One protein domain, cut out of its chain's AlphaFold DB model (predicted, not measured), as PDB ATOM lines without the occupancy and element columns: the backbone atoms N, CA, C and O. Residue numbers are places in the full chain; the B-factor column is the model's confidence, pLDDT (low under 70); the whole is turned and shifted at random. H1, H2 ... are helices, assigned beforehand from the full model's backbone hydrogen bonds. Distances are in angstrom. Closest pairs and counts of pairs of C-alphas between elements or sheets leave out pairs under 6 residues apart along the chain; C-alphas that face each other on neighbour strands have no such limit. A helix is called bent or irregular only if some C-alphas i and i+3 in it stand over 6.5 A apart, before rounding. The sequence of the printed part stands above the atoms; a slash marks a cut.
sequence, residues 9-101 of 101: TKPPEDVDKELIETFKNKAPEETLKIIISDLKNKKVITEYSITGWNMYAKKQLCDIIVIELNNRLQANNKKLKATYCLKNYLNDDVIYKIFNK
ATOM      1  N   THR A   9      95.022  87.498  92.576       81.69
ATOM      2  CA  THR A   9      95.237  88.718  93.355       81.69
ATOM      3  C   THR A   9      96.183  89.658  92.617       81.69
ATOM      4  O   THR A   9      97.242  89.245  92.141       81.69
ATOM      5  N   LYS A  10      95.815  90.934  92.530       81.56
ATOM      6  CA  LYS A  10      96.684  91.990  92.013       81.56
ATOM      7  C   LYS A  10      97.696  92.369  93.104       81.56
ATOM      8  O   LYS A  10      97.271  92.639  94.231       81.56
ATOM      9  N   PRO A  11      99.005  92.415  92.800       82.81
ATOM     10  CA  PRO A  11     100.009  92.836  93.765       82.81
ATOM     11  C   PRO A  11      99.713  94.250  94.293       82.81
ATOM     12  O   PRO A  11      99.373  95.134  93.498       82.81
ATOM     13  N   PRO A  12      99.881  94.513  95.602       81.50
ATOM     14  CA  PRO A  12      99.676  95.848  96.173       81.50
ATOM     15  C   PRO A  12     100.561  96.920  95.519       81.50
ATOM     16  O   PRO A  12     100.157  98.068  95.370       81.50
ATOM     17  N   GLU A  13     101.759  96.537  95.087       85.69
ATOM     18  CA  GLU A  13     102.712  97.413  94.401       85.69
ATOM     19  C   GLU A  13     102.198  97.874  93.031       85.69
ATOM     20  O   GLU A  13     102.425  99.014  92.630       85.69
ATOM     21  N   ASP A  14     101.474  97.010  92.319       86.81
ATOM     22  CA  ASP A  14     100.887  97.350  91.023       86.81
ATOM     23  C   ASP A  14      99.676  98.267  91.187       86.81
ATOM     24  O   ASP A  14      99.441  99.133  90.345       86.81
ATOM     25  N   VAL A  15      98.921  98.104  92.277       86.50
ATOM     26  CA  VAL A  15      97.856  99.037  92.669       86.50
ATOM     27  C   VAL A  15      98.436 100.426  92.931       86.50
ATOM     28  O   VAL A  15      97.941 101.408  92.378       86.50
ATOM     29  N   ASP A  16      99.514 100.515  93.711       89.56
ATOM     30  CA  ASP A  16     100.168 101.790  94.014       89.56
ATOM     31  C   ASP A  16     100.680 102.479  92.749       89.56
ATOM     32  O   ASP A  16     100.413 103.663  92.541       89.56
ATOM     33  N   LYS A  17     101.388 101.741  91.883       90.75
ATOM     34  CA  LYS A  17     101.911 102.270  90.614       90.75
ATOM     35  C   LYS A  17     100.792 102.798  89.728       90.75
ATOM     36  O   LYS A  17     100.910 103.897  89.193       90.75
ATOM     37  N   GLU A  18      99.701 102.049  89.602       91.06
ATOM     38  CA  GLU A  18      98.565 102.440  88.769       91.06
ATOM     39  C   GLU A  18      97.871 103.700  89.308       91.06
ATOM     40  O   GLU A  18      97.521 104.599  88.537       91.06
ATOM     41  N   LEU A  19      97.718 103.813  90.631       90.25
ATOM     42  CA  LEU A  19      97.184 105.016  91.271       90.25
ATOM     43  C   LEU A  19      98.126 106.214  91.087       90.25
ATOM     44  O   LEU A  19      97.677 107.284  90.673       90.25
ATOM     45  N   ILE A  20      99.428 106.045  91.325       92.38
ATOM     46  CA  ILE A  20     100.421 107.110  91.123       92.38
ATOM     47  C   ILE A  20     100.405 107.580  89.670       92.38
ATOM     48  O   ILE A  20     100.321 108.781  89.415       92.38
ATOM     49  N   GLU A  21     100.413 106.659  88.711       92.94
ATOM     50  CA  GLU A  21     100.399 107.002  87.294       92.94
ATOM     51  C   GLU A  21      99.116 107.734  86.884       92.94
ATOM     52  O   GLU A  21      99.171 108.708  86.129       92.94
ATOM     53  N   THR A  22      97.970 107.329  87.434       92.19
ATOM     54  CA  THR A  22      96.682 107.989  87.181       92.19
ATOM     55  C   THR A  22      96.688 109.451  87.644       92.19
ATOM     56  O   THR A  22      96.064 110.312  87.015       92.19
ATOM     57  N   PHE A  23      97.403 109.755  88.730       92.19
ATOM     58  CA  PHE A  23      97.412 111.079  89.354       92.19
ATOM     59  C   PHE A  23      98.711 111.874  89.163       92.19
ATOM     60  O   PHE A  23      98.775 113.014  89.629       92.19
ATOM     61  N   LYS A  24      99.698 111.355  88.421       91.19
ATOM     62  CA  LYS A  24     101.024 111.985  88.239       91.19
ATOM     63  C   LYS A  24     100.974 113.425  87.720       91.19
ATOM     64  O   LYS A  24     101.807 114.244  88.081       91.19
ATOM     65  N   ASN A  25      99.963 113.752  86.915       90.62
ATOM     66  CA  ASN A  25      99.773 115.096  86.356       90.62
ATOM     67  C   ASN A  25      98.993 116.044  87.286       90.62
ATOM     68  O   ASN A  25      98.871 117.228  86.984       90.62
ATOM     69  N   LYS A  26      98.404 115.532  88.373       87.62
ATOM     70  CA  LYS A  26      97.529 116.297  89.280       87.62
ATOM     71  C   LYS A  26      98.198 116.650  90.602       87.62
ATOM     72  O   LYS A  26      97.826 117.651  91.208       87.62
ATOM     73  N   ALA A  27      99.141 115.836  91.065       89.56
ATOM     74  CA  ALA A  27      99.831 116.063  92.324       89.56
ATOM     75  C   ALA A  27     101.257 115.494  92.290       89.56
ATOM     76  O   ALA A  27     101.502 114.522  91.573       89.56
ATOM     77  N   PRO A  28     102.184 116.055  93.091       91.06
ATOM     78  CA  PRO A  28     103.509 115.480  93.277       91.06
ATOM     79  C   PRO A  28     103.432 114.038  93.787       91.06
ATOM     80  O   PRO A  28     102.605 113.714  94.644       91.06
ATOM     81  N   GLU A  29     104.343 113.189  93.314       90.19
ATOM     82  CA  GLU A  29     104.389 111.768  93.675       90.19
ATOM     83  C   GLU A  29     104.500 111.546  95.189       90.19
ATOM     84  O   GLU A  29     103.829 110.676  95.737       90.19
ATOM     85  N   GLU A  30     105.276 112.371  95.894       91.19
ATOM     86  CA  GLU A  30     105.394 112.306  97.357       91.19
ATOM     87  C   GLU A  30     104.046 112.508  98.057       91.19
ATOM     88  O   GLU A  30     103.713 111.787  98.997       91.19
ATOM     89  N   THR A  31     103.224 113.440  97.563       89.94
ATOM     90  CA  THR A  31     101.886 113.680  98.122       89.94
ATOM     91  C   THR A  31     100.988 112.470  97.897       89.94
ATOM     92  O   THR A  31     100.255 112.064  98.799       89.94
ATOM     93  N   LEU A  32     101.068 111.870  96.708       91.38
ATOM     94  CA  LEU A  32     100.309 110.671  96.365       91.38
ATOM     95  C   LEU A  32     100.728 109.478  97.226       91.38
ATOM     96  O   LEU A  32      99.858 108.783  97.743       91.38
ATOM     97  N   LYS A  33     102.030 109.281  97.462       92.56
ATOM     98  CA  LYS A  33     102.544 108.232  98.357       92.56
ATOM     99  C   LYS A  33     102.026 108.387  99.783       92.56
ATOM    100  O   LYS A  33     101.627 107.393 100.385       92.56
ATOM    101  N   ILE A  34     101.977 109.615 100.305       93.31
ATOM    102  CA  ILE A  34     101.409 109.886 101.634       93.31
ATOM    103  C   ILE A  34      99.926 109.509 101.663       93.31
ATOM    104  O   ILE A  34      99.506 108.769 102.546       93.31
ATOM    105  N   ILE A  35      99.141 109.949 100.673       92.00
ATOM    106  CA  ILE A  35      97.706 109.634 100.601       92.00
ATOM    107  C   ILE A  35      97.478 108.121 100.501       92.00
ATOM    108  O   ILE A  35      96.649 107.577 101.223       92.00
ATOM    109  N   ILE A  36      98.221 107.424  99.640       91.50
ATOM    110  CA  ILE A  36      98.117 105.968  99.480       91.50
ATOM    111  C   ILE A  36      98.483 105.256 100.790       91.50
ATOM    112  O   ILE A  36      97.766 104.348 101.210       91.50
ATOM    113  N   SER A  37      99.545 105.691 101.471       91.38
ATOM    114  CA  SER A  37      99.935 105.165 102.785       91.38
ATOM    115  C   SER A  37      98.835 105.375 103.832       91.38
ATOM    116  O   SER A  37      98.443 104.431 104.519       91.38
ATOM    117  N   ASP A  38      98.245 106.572 103.892       90.56
ATOM    118  CA  ASP A  38      97.125 106.880 104.789       90.56
ATOM    119  C   ASP A  38      95.910 105.982 104.505       90.56
ATOM    120  O   ASP A  38      95.259 105.491 105.432       90.56
ATOM    121  N   LEU A  39      95.604 105.729 103.229       89.25
ATOM    122  CA  LEU A  39      94.510 104.846 102.818       89.25
ATOM    123  C   LEU A  39      94.781 103.374 103.165       89.25
ATOM    124  O   LEU A  39      93.850 102.671 103.567       89.25
ATOM    125  N   LYS A  40      96.034 102.912 103.081       88.50
ATOM    126  CA  LYS A  40      96.441 101.578 103.555       88.50
ATOM    127  C   LYS A  40      96.316 101.456 105.071       88.50
ATOM    128  O   LYS A  40      95.727 100.496 105.559       88.50
ATOM    129  N   ASN A  41      96.777 102.461 105.815       89.19
ATOM    130  CA  ASN A  41      96.670 102.496 107.277       89.19
ATOM    131  C   ASN A  41      95.207 102.476 107.747       89.19
ATOM    132  O   ASN A  41      94.872 101.818 108.731       89.19
ATOM    133  N   LYS A  42      94.314 103.140 107.005       86.81
ATOM    134  CA  LYS A  42      92.860 103.114 107.236       86.81
ATOM    135  C   LYS A  42      92.177 101.830 106.746       86.81
ATOM    136  O   LYS A  42      90.958 101.729 106.857       86.81
ATOM    137  N   LYS A  43      92.931 100.861 106.209       83.94
ATOM    138  CA  LYS A  43      92.436  99.610 105.604       83.94
ATOM    139  C   LYS A  43      91.430  99.831 104.468       83.94
ATOM    140  O   LYS A  43      90.566  98.994 104.232       83.94
ATOM    141  N   VAL A  44      91.531 100.966 103.773       82.94
ATOM    142  CA  VAL A  44      90.706 101.274 102.595       82.94
ATOM    143  C   VAL A  44      91.277 100.582 101.364       82.94
ATOM    144  O   VAL A  44      90.520 100.039 100.568       82.94
ATOM    145  N   ILE A  45      92.607 100.579 101.227       80.75
ATOM    146  CA  ILE A  45      93.317  99.784 100.220       80.75
ATOM    147  C   ILE A  45      93.609  98.419 100.837       80.75
ATOM    148  O   ILE A  45      94.354  98.323 101.814       80.75
ATOM    149  N   THR A  46      93.017  97.379 100.264       80.44
ATOM    150  CA  THR A  46      93.208  95.978 100.662       80.44
ATOM    151  C   THR A  46      93.766  95.165  99.498       80.44
ATOM    152  O   THR A  46      94.070  95.697  98.432       80.44
ATOM    153  N   GLU A  47      93.894  93.855  99.689       80.94
ATOM    154  CA  GLU A  47      94.115  92.937  98.576       80.94
ATOM    155  C   GLU A  47      92.882  92.925  97.666       80.94
ATOM    156  O   GLU A  47      91.744  92.837  98.133       80.94
ATOM    157  N   TYR A  48      93.114  93.029  96.359       82.62
ATOM    158  CA  TYR A  48      92.068  92.971  95.345       82.62
ATOM    159  C   TYR A  48      92.389  91.864  94.353       82.62
ATOM    160  O   TYR A  48      93.534  91.720  93.927       82.62
ATOM    161  N   SER A  49      91.377  91.118  93.916       85.25
ATOM    162  CA  SER A  49      91.502  90.353  92.677       85.25
ATOM    163  C   SER A  49      91.612  91.307  91.487       85.25
ATOM    164  O   SER A  49      91.145  92.447  91.550       85.25
ATOM    165  N   ILE A  50      92.201  90.860  90.377       82.19
ATOM    166  CA  ILE A  50      92.296  91.680  89.157       82.19
ATOM    167  C   ILE A  50      90.901  92.145  88.704       82.19
ATOM    168  O   ILE A  50      90.715  93.303  88.327       82.19
ATOM    169  N   THR A  51      89.897  91.267  88.772       83.19
ATOM    170  CA  THR A  51      88.510  91.612  88.424       83.19
ATOM    171  C   THR A  51      87.882  92.572  89.431       83.19
ATOM    172  O   THR A  51      87.266  93.557  89.021       83.19
ATOM    173  N   GLY A  52      88.079  92.341  90.733       83.06
ATOM    174  CA  GLY A  52      87.580  93.213  91.798       83.06
ATOM    175  C   GLY A  52      88.176  94.620  91.733       83.06
ATOM    176  O   GLY A  52      87.461  95.612  91.908       83.06
ATOM    177  N   TRP A  53      89.461  94.709  91.384       87.06
ATOM    178  CA  TRP A  53      90.152  95.964  91.116       87.06
ATOM    179  C   TRP A  53      89.488  96.737  89.976       87.06
ATOM    180  O   TRP A  53      89.075  97.882  90.160       87.06
ATOM    181  N   ASN A  54      89.339  96.091  88.818       83.88
ATOM    182  CA  ASN A  54      88.849  96.739  87.604       83.88
ATOM    183  C   ASN A  54      87.366  97.125  87.671       83.88
ATOM    184  O   ASN A  54      86.992  98.158  87.118       83.88
ATOM    185  N   MET A  55      86.522  96.320  88.324       82.69
ATOM    186  CA  MET A  55      85.077  96.577  88.367       82.69
ATOM    187  C   MET A  55      84.646  97.508  89.500       82.69
ATOM    188  O   MET A  55      83.724  98.299  89.304       82.69
ATOM    189  N   TYR A  56      85.286  97.432  90.671       82.31
ATOM    190  CA  TYR A  56      84.763  98.082  91.879       82.31
ATOM    191  C   TYR A  56      85.785  99.003  92.543       82.31
ATOM    192  O   TYR A  56      85.514 100.192  92.730       82.31
ATOM    193  N   ALA A  57      86.971  98.485  92.869       86.81
ATOM    194  CA  ALA A  57      87.891  99.192  93.758       86.81
ATOM    195  C   ALA A  57      88.561 100.402  93.097       86.81
ATOM    196  O   ALA A  57      88.661 101.460  93.718       86.81
ATOM    197  N   LYS A  58      88.973 100.284  91.826       88.94
ATOM    198  CA  LYS A  58      89.727 101.336  91.130       88.94
ATOM    199  C   LYS A  58      88.982 102.668  91.120       88.94
ATOM    200  O   LYS A  58      89.546 103.691  91.489       88.94
ATOM    201  N   LYS A  59      87.707 102.660  90.719       90.19
ATOM    202  CA  LYS A  59      86.904 103.889  90.643       90.19
ATOM    203  C   LYS A  59      86.713 104.511  92.026       90.19
ATOM    204  O   LYS A  59      86.963 105.699  92.188       90.19
ATOM    205  N   GLN A  60      86.334 103.701  93.014       90.12
ATOM    206  CA  GLN A  60      86.116 104.170  94.383       90.12
ATOM    207  C   GLN A  60      87.384 104.792  94.979       90.12
ATOM    208  O   GLN A  60      87.327 105.879  95.550       90.12
ATOM    209  N   LEU A  61      88.540 104.149  94.803       90.75
ATOM    210  CA  LEU A  61      89.815 104.673  95.288       90.75
ATOM    211  C   LEU A  61      90.228 105.954  94.569       90.75
ATOM    212  O   LEU A  61      90.675 106.894  95.224       90.75
ATOM    213  N   CYS A  62      90.034 106.033  93.251       92.06
ATOM    214  CA  CYS A  62      90.260 107.270  92.511       92.06
ATOM    215  C   CYS A  62      89.397 108.418  93.051       92.06
ATOM    216  O   CYS A  62      89.920 109.510  93.268       92.06
ATOM    217  N   ASP A  63      88.111 108.177  93.314       92.62
ATOM    218  CA  ASP A  63      87.205 109.194  93.859       92.62
ATOM    219  C   ASP A  63      87.650 109.644  95.262       92.62
ATOM    220  O   ASP A  63      87.713 110.843  95.544       92.62
ATOM    221  N   ILE A  64      88.052 108.703  96.123       92.50
ATOM    222  CA  ILE A  64      88.587 109.000  97.462       92.50
ATOM    223  C   ILE A  64      89.864 109.847  97.371       92.50
ATOM    224  O   ILE A  64      89.993 110.841  98.088       92.50
ATOM    225  N   ILE A  65      90.791 109.502  96.474       92.88
ATOM    226  CA  ILE A  65      92.034 110.259  96.270       92.88
ATOM    227  C   ILE A  65      91.734 111.672  95.764       92.88
ATOM    228  O   ILE A  65      92.347 112.629  96.234       92.88
ATOM    229  N   VAL A  66      90.774 111.837  94.848       94.56
ATOM    230  CA  VAL A  66      90.345 113.164  94.375       94.56
ATOM    231  C   VAL A  66      89.806 114.008  95.528       94.56
ATOM    232  O   VAL A  66      90.174 115.178  95.652       94.56
ATOM    233  N   ILE A  67      88.957 113.431  96.381       94.12
ATOM    234  CA  ILE A  67      88.414 114.124  97.556       94.12
ATOM    235  C   ILE A  67      89.546 114.539  98.501       94.12
ATOM    236  O   ILE A  67      89.601 115.695  98.922       94.12
ATOM    237  N   GLU A  68      90.479 113.636  98.789       93.06
ATOM    238  CA  GLU A  68      91.606 113.906  99.684       93.06
ATOM    239  C   GLU A  68      92.533 115.003  99.131       93.06
ATOM    240  O   GLU A  68      92.910 115.928  99.857       93.06
ATOM    241  N   LEU A  69      92.841 114.966  97.832       92.75
ATOM    242  CA  LEU A  69      93.611 116.016  97.160       92.75
ATOM    243  C   LEU A  69      92.907 117.372  97.243       92.75
ATOM    244  O   LEU A  69      93.539 118.375  97.578       92.75
ATOM    245  N   ASN A  70      91.597 117.411  96.994       93.69
ATOM    246  CA  ASN A  70      90.811 118.637  97.094       93.69
ATOM    247  C   ASN A  70      90.776 119.177  98.528       93.69
ATOM    248  O   ASN A  70      90.932 120.383  98.726       93.69
ATOM    249  N   ASN A  71      90.631 118.310  99.529       93.38
ATOM    250  CA  ASN A  71      90.656 118.702 100.938       93.38
ATOM    251  C   ASN A  71      92.005 119.325 101.319       93.38
ATOM    252  O   ASN A  71      92.042 120.403 101.922       93.38
ATOM    253  N   ARG A  72      93.116 118.701 100.909       91.25
ATOM    254  CA  ARG A  72      94.471 119.232 101.130       91.25
ATOM    255  C   ARG A  72      94.681 120.561 100.411       91.25
ATOM    256  O   ARG A  72      95.194 121.504 101.011       91.25
ATOM    257  N   LEU A  73      94.221 120.677  99.166       92.31
ATOM    258  CA  LEU A  73      94.280 121.922  98.400       92.31
ATOM    259  C   LEU A  73      93.488 123.041  99.089       92.31
ATOM    260  O   LEU A  73      93.986 124.157  99.233       92.31
ATOM    261  N   GLN A  74      92.274 122.755  99.557       93.31
ATOM    262  CA  GLN A  74      91.459 123.725 100.286       93.31
ATOM    263  C   GLN A  74      92.113 124.147 101.603       93.31
ATOM    264  O   GLN A  74      92.131 125.340 101.913       93.31
ATOM    265  N   ALA A  75      92.669 123.203 102.366       91.31
ATOM    266  CA  ALA A  75      93.387 123.502 103.600       91.31
ATOM    267  C   ALA A  75      94.612 124.389 103.333       91.31
ATOM    268  O   ALA A  75      94.788 125.409 104.001       91.31
ATOM    269  N   ASN A  76      95.403 124.065 102.311       90.12
ATOM    270  CA  ASN A  76      96.571 124.853 101.923       90.12
ATOM    271  C   ASN A  76      96.183 126.245 101.419       90.12
ATOM    272  O   ASN A  76      96.799 127.225 101.823       90.12
ATOM    273  N   ASN A  77      95.118 126.369 100.625       91.88
ATOM    274  CA  ASN A  77      94.604 127.669 100.191       91.88
ATOM    275  C   ASN A  77      94.113 128.521 101.367       91.88
ATOM    276  O   ASN A  77      94.331 129.733 101.383       91.88
ATOM    277  N   LYS A  78      93.469 127.911 102.372       92.19
ATOM    278  CA  LYS A  78      93.086 128.607 103.609       92.19
ATOM    279  C   LYS A  78      94.319 129.087 104.375       92.19
ATOM    280  O   LYS A  78      94.355 130.256 104.754       92.19
ATOM    281  N   LYS A  79      95.334 128.230 104.545       89.56
ATOM    282  CA  LYS A  79      96.611 128.602 105.178       89.56
ATOM    283  C   LYS A  79      97.292 129.742 104.420       89.56
ATOM    284  O   LYS A  79      97.645 130.736 105.034       89.56
ATOM    285  N   LEU A  80      97.386 129.653 103.094       90.06
ATOM    286  CA  LEU A  80      98.003 130.679 102.251       90.06
ATOM    287  C   LEU A  80      97.298 132.035 102.384       90.06
ATOM    288  O   LEU A  80      97.961 133.052 102.575       90.06
ATOM    289  N   LYS A  81      95.960 132.050 102.335       90.94
ATOM    290  CA  LYS A  81      95.166 133.270 102.546       90.94
ATOM    291  C   LYS A  81      95.395 133.858 103.936       90.94
ATOM    292  O   LYS A  81      95.588 135.062 104.058       90.94
ATOM    293  N   ALA A  82      95.408 133.020 104.971       89.00
ATOM    294  CA  ALA A  82      95.671 133.466 106.334       89.00
ATOM    295  C   ALA A  82      97.089 134.044 106.477       89.00
ATOM    296  O   ALA A  82      97.237 135.150 106.987       89.00
ATOM    297  N   THR A  83      98.109 133.359 105.955       88.00
ATOM    298  CA  THR A  83      99.495 133.845 105.909       88.00
ATOM    299  C   THR A  83      99.596 135.194 105.210       88.00
ATOM    300  O   THR A  83     100.224 136.106 105.738       88.00
ATOM    301  N   TYR A  84      98.939 135.354 104.058       88.75
ATOM    302  CA  TYR A  84      98.920 136.623 103.333       88.75
ATOM    303  C   TYR A  84      98.323 137.760 104.171       88.75
ATOM    304  O   TYR A  84      98.927 138.824 104.275       88.75
ATOM    305  N   CYS A  85      97.178 137.528 104.821       87.75
ATOM    306  CA  CYS A  85      96.560 138.524 105.696       87.75
ATOM    307  C   CYS A  85      97.443 138.868 106.904       87.75
ATOM    308  O   CYS A  85      97.547 140.036 107.271       87.75
ATOM    309  N   LEU A  86      98.078 137.865 107.518       89.62
ATOM    310  CA  LEU A  86      98.901 138.033 108.719       89.62
ATOM    311  C   LEU A  86     100.261 138.671 108.435       89.62
ATOM    312  O   LEU A  86     100.811 139.295 109.337       89.62
ATOM    313  N   LYS A  87     100.784 138.577 107.208       87.94
ATOM    314  CA  LYS A  87     102.084 139.154 106.826       87.94
ATOM    315  C   LYS A  87     102.166 140.670 107.038       87.94
ATOM    316  O   LYS A  87     103.243 141.200 107.272       87.94
ATOM    317  N   ASN A  88     101.028 141.364 107.005       84.19
ATOM    318  CA  ASN A  88     100.961 142.801 107.290       84.19
ATOM    319  C   ASN A  88     101.059 143.132 108.791       84.19
ATOM    320  O   ASN A  88     101.261 144.290 109.143       84.19
ATOM    321  N   TYR A  89     100.886 142.139 109.667       85.88
ATOM    322  CA  TYR A  89     100.783 142.322 111.118       85.88
ATOM    323  C   TYR A  89     101.856 141.562 111.906       85.88
ATOM    324  O   TYR A  89     102.136 141.920 113.047       85.88
ATOM    325  N   LEU A  90     102.436 140.505 111.334       88.50
ATOM    326  CA  LEU A  90     103.364 139.597 112.002       88.50
ATOM    327  C   LEU A  90     104.574 139.305 111.114       88.50
ATOM    328  O   LEU A  90     104.459 139.203 109.896       88.50
ATOM    329  N   ASN A  91     105.726 139.091 111.752       87.12
ATOM    330  CA  ASN A  91     106.938 138.647 111.070       87.12
ATOM    331  C   ASN A  91     106.829 137.172 110.655       87.12
ATOM    332  O   ASN A  91     106.187 136.367 111.339       87.12
ATOM    333  N   ASP A  92     107.538 136.808 109.586       83.81
ATOM    334  CA  ASP A  92     107.495 135.469 108.986       83.81
ATOM    335  C   ASP A  92     107.809 134.341 109.995       83.81
ATOM    336  O   ASP A  92     107.189 133.281 109.939       83.81
ATOM    337  N   ASP A  93     108.687 134.580 110.979       84.69
ATOM    338  CA  ASP A  93     109.043 133.597 112.019       84.69
ATOM    339  C   ASP A  93     107.869 133.264 112.963       84.69
ATOM    340  O   ASP A  93     107.671 132.118 113.377       84.69
ATOM    341  N   VAL A  94     107.026 134.255 113.273       82.88
ATOM    342  CA  VAL A  94     105.826 134.058 114.104       82.88
ATOM    343  C   VAL A  94     104.755 133.320 113.307       82.88
ATOM    344  O   VAL A  94     104.124 132.397 113.819       82.88
ATOM    345  N   ILE A  95     104.587 133.679 112.035       82.00
ATOM    346  CA  ILE A  95     103.641 133.017 111.132       82.00
ATOM    347  C   ILE A  95     104.033 131.545 110.929       82.00
ATOM    348  O   ILE A  95     103.178 130.662 111.013       82.00
ATOM    349  N   TYR A  96     105.324 131.260 110.739       83.38
ATOM    350  CA  TYR A  96     105.842 129.898 110.609       83.38
ATOM    351  C   TYR A  96     105.512 129.037 111.838       83.38
ATOM    352  O   TYR A  96     105.011 127.919 111.693       83.38
ATOM    353  N   LYS A  97     105.710 129.576 113.050       85.81
ATOM    354  CA  LYS A  97     105.389 128.896 114.319       85.81
ATOM    355  C   LYS A  97     103.899 128.596 114.497       85.81
ATOM    356  O   LYS A  97     103.557 127.623 115.160       85.81
ATOM    357  N   ILE A  98     103.010 129.411 113.925       82.19
ATOM    358  CA  ILE A  98     101.556 129.202 114.012       82.19
ATOM    359  C   ILE A  98     101.111 128.019 113.141       82.19
ATOM    360  O   ILE A  98     100.222 127.271 113.540       82.19
ATOM    361  N   PHE A  99     101.715 127.838 111.962       79.75
ATOM    362  CA  PHE A  99     101.245 126.856 110.977       79.75
ATOM    363  C   PHE A  99     101.998 125.518 110.962       79.75
ATOM    364  O   PHE A  99     101.471 124.572 110.370       79.75
ATOM    365  N   ASN A 100     103.175 125.436 111.594       76.69
ATOM    366  CA  ASN A 100     104.026 124.233 111.654       76.69
ATOM    367  C   ASN A 100     104.166 123.642 113.070       76.69
ATOM    368  O   ASN A 100     105.149 122.967 113.364       76.69
ATOM    369  N   LYS A 101     103.205 123.937 113.945       57.03
ATOM    370  CA  LYS A 101     103.086 123.338 115.277       57.03
ATOM    371  C   LYS A 101     102.450 121.953 115.188       57.03
ATOM    372  O   LYS A 101     102.858 121.092 115.993       57.03
TER     373      LYS A 101
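Overview. This is residues 9 to 101 of the 101 residues of an uncharacterized protein of viral metagenome (UniProt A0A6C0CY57). One long helix, H3, runs most of the length of this rod, with the shorter helices H1 and H2 together along one side of its first half and the small helix H4 folding back near its far end. Between these two groups, residues 73 to 78 of H3 stand free. The printed part has 93 residues with four named helices, in the order H1, H2, H3, H4, and no named strand; the class is all helix. The whole is loose, with a radius of gyration of the C-alphas of 17.5 A and spans of 57 by 20 by 18 A.

Along the chain. Find C-alpha 50 at (92.296, 91.680, 89.157); from there H3, residues 50 to 86, runs 50.7 A to C-alpha 86 at (98.901, 138.033, 108.719). It is irregular, with C-alphas 55 and 58 standing 7.2 A apart and a kink of 53 degrees near residue 57. Look back to residues 12 to 23 for H1, 16.8 A long, and to residues 29 to 41 for H2, 18.2 A long. H4, residues 92 to 99, ends at C-alpha 99, (101.245, 126.856, 110.977).

Arrangement. H2 is close to H3 but not clearly touching; their closest C-alphas, Ile 35 and Ile 65, are 7.2 A apart. H1 is likewise close but not clearly touching H3, with the C-alphas of Leu 19 and Cys 62 closest at 7.4 A. H1 and H2 touch, closest at the C-alphas of Ile 20 and Leu 32, 6.3 A, at a steep tilt of 46 degrees, opposite ways. At the far end, H3 and H4 form a helical hairpin and only just touch, with 3 pairs of C-alphas within 8 A; H3 touches H4 with residues 79 to 86 alone, and the closest C-alphas, those of Thr 83 and Ile 95, are 6.7 A apart. H4 is apart from H1 and H2. Every O i to N i+4 pair is within hydrogen-bond range in H1, H2 and H4, and 30 of 33 are in H3. Residues 9 to 10 pair with residues 48 to 49, antiparallel.

Size, cuts and confidence. The two C-alphas farthest apart, those of Thr 51 and Tyr 89, are 56.9 A apart. The printed part has no cut; the links H1 to H2 and H3 to H4 are tight, and H2 to H3 is short. The mean pLDDT of the printed part is 87.8, and residue 101, the chain's last, is the one under 70.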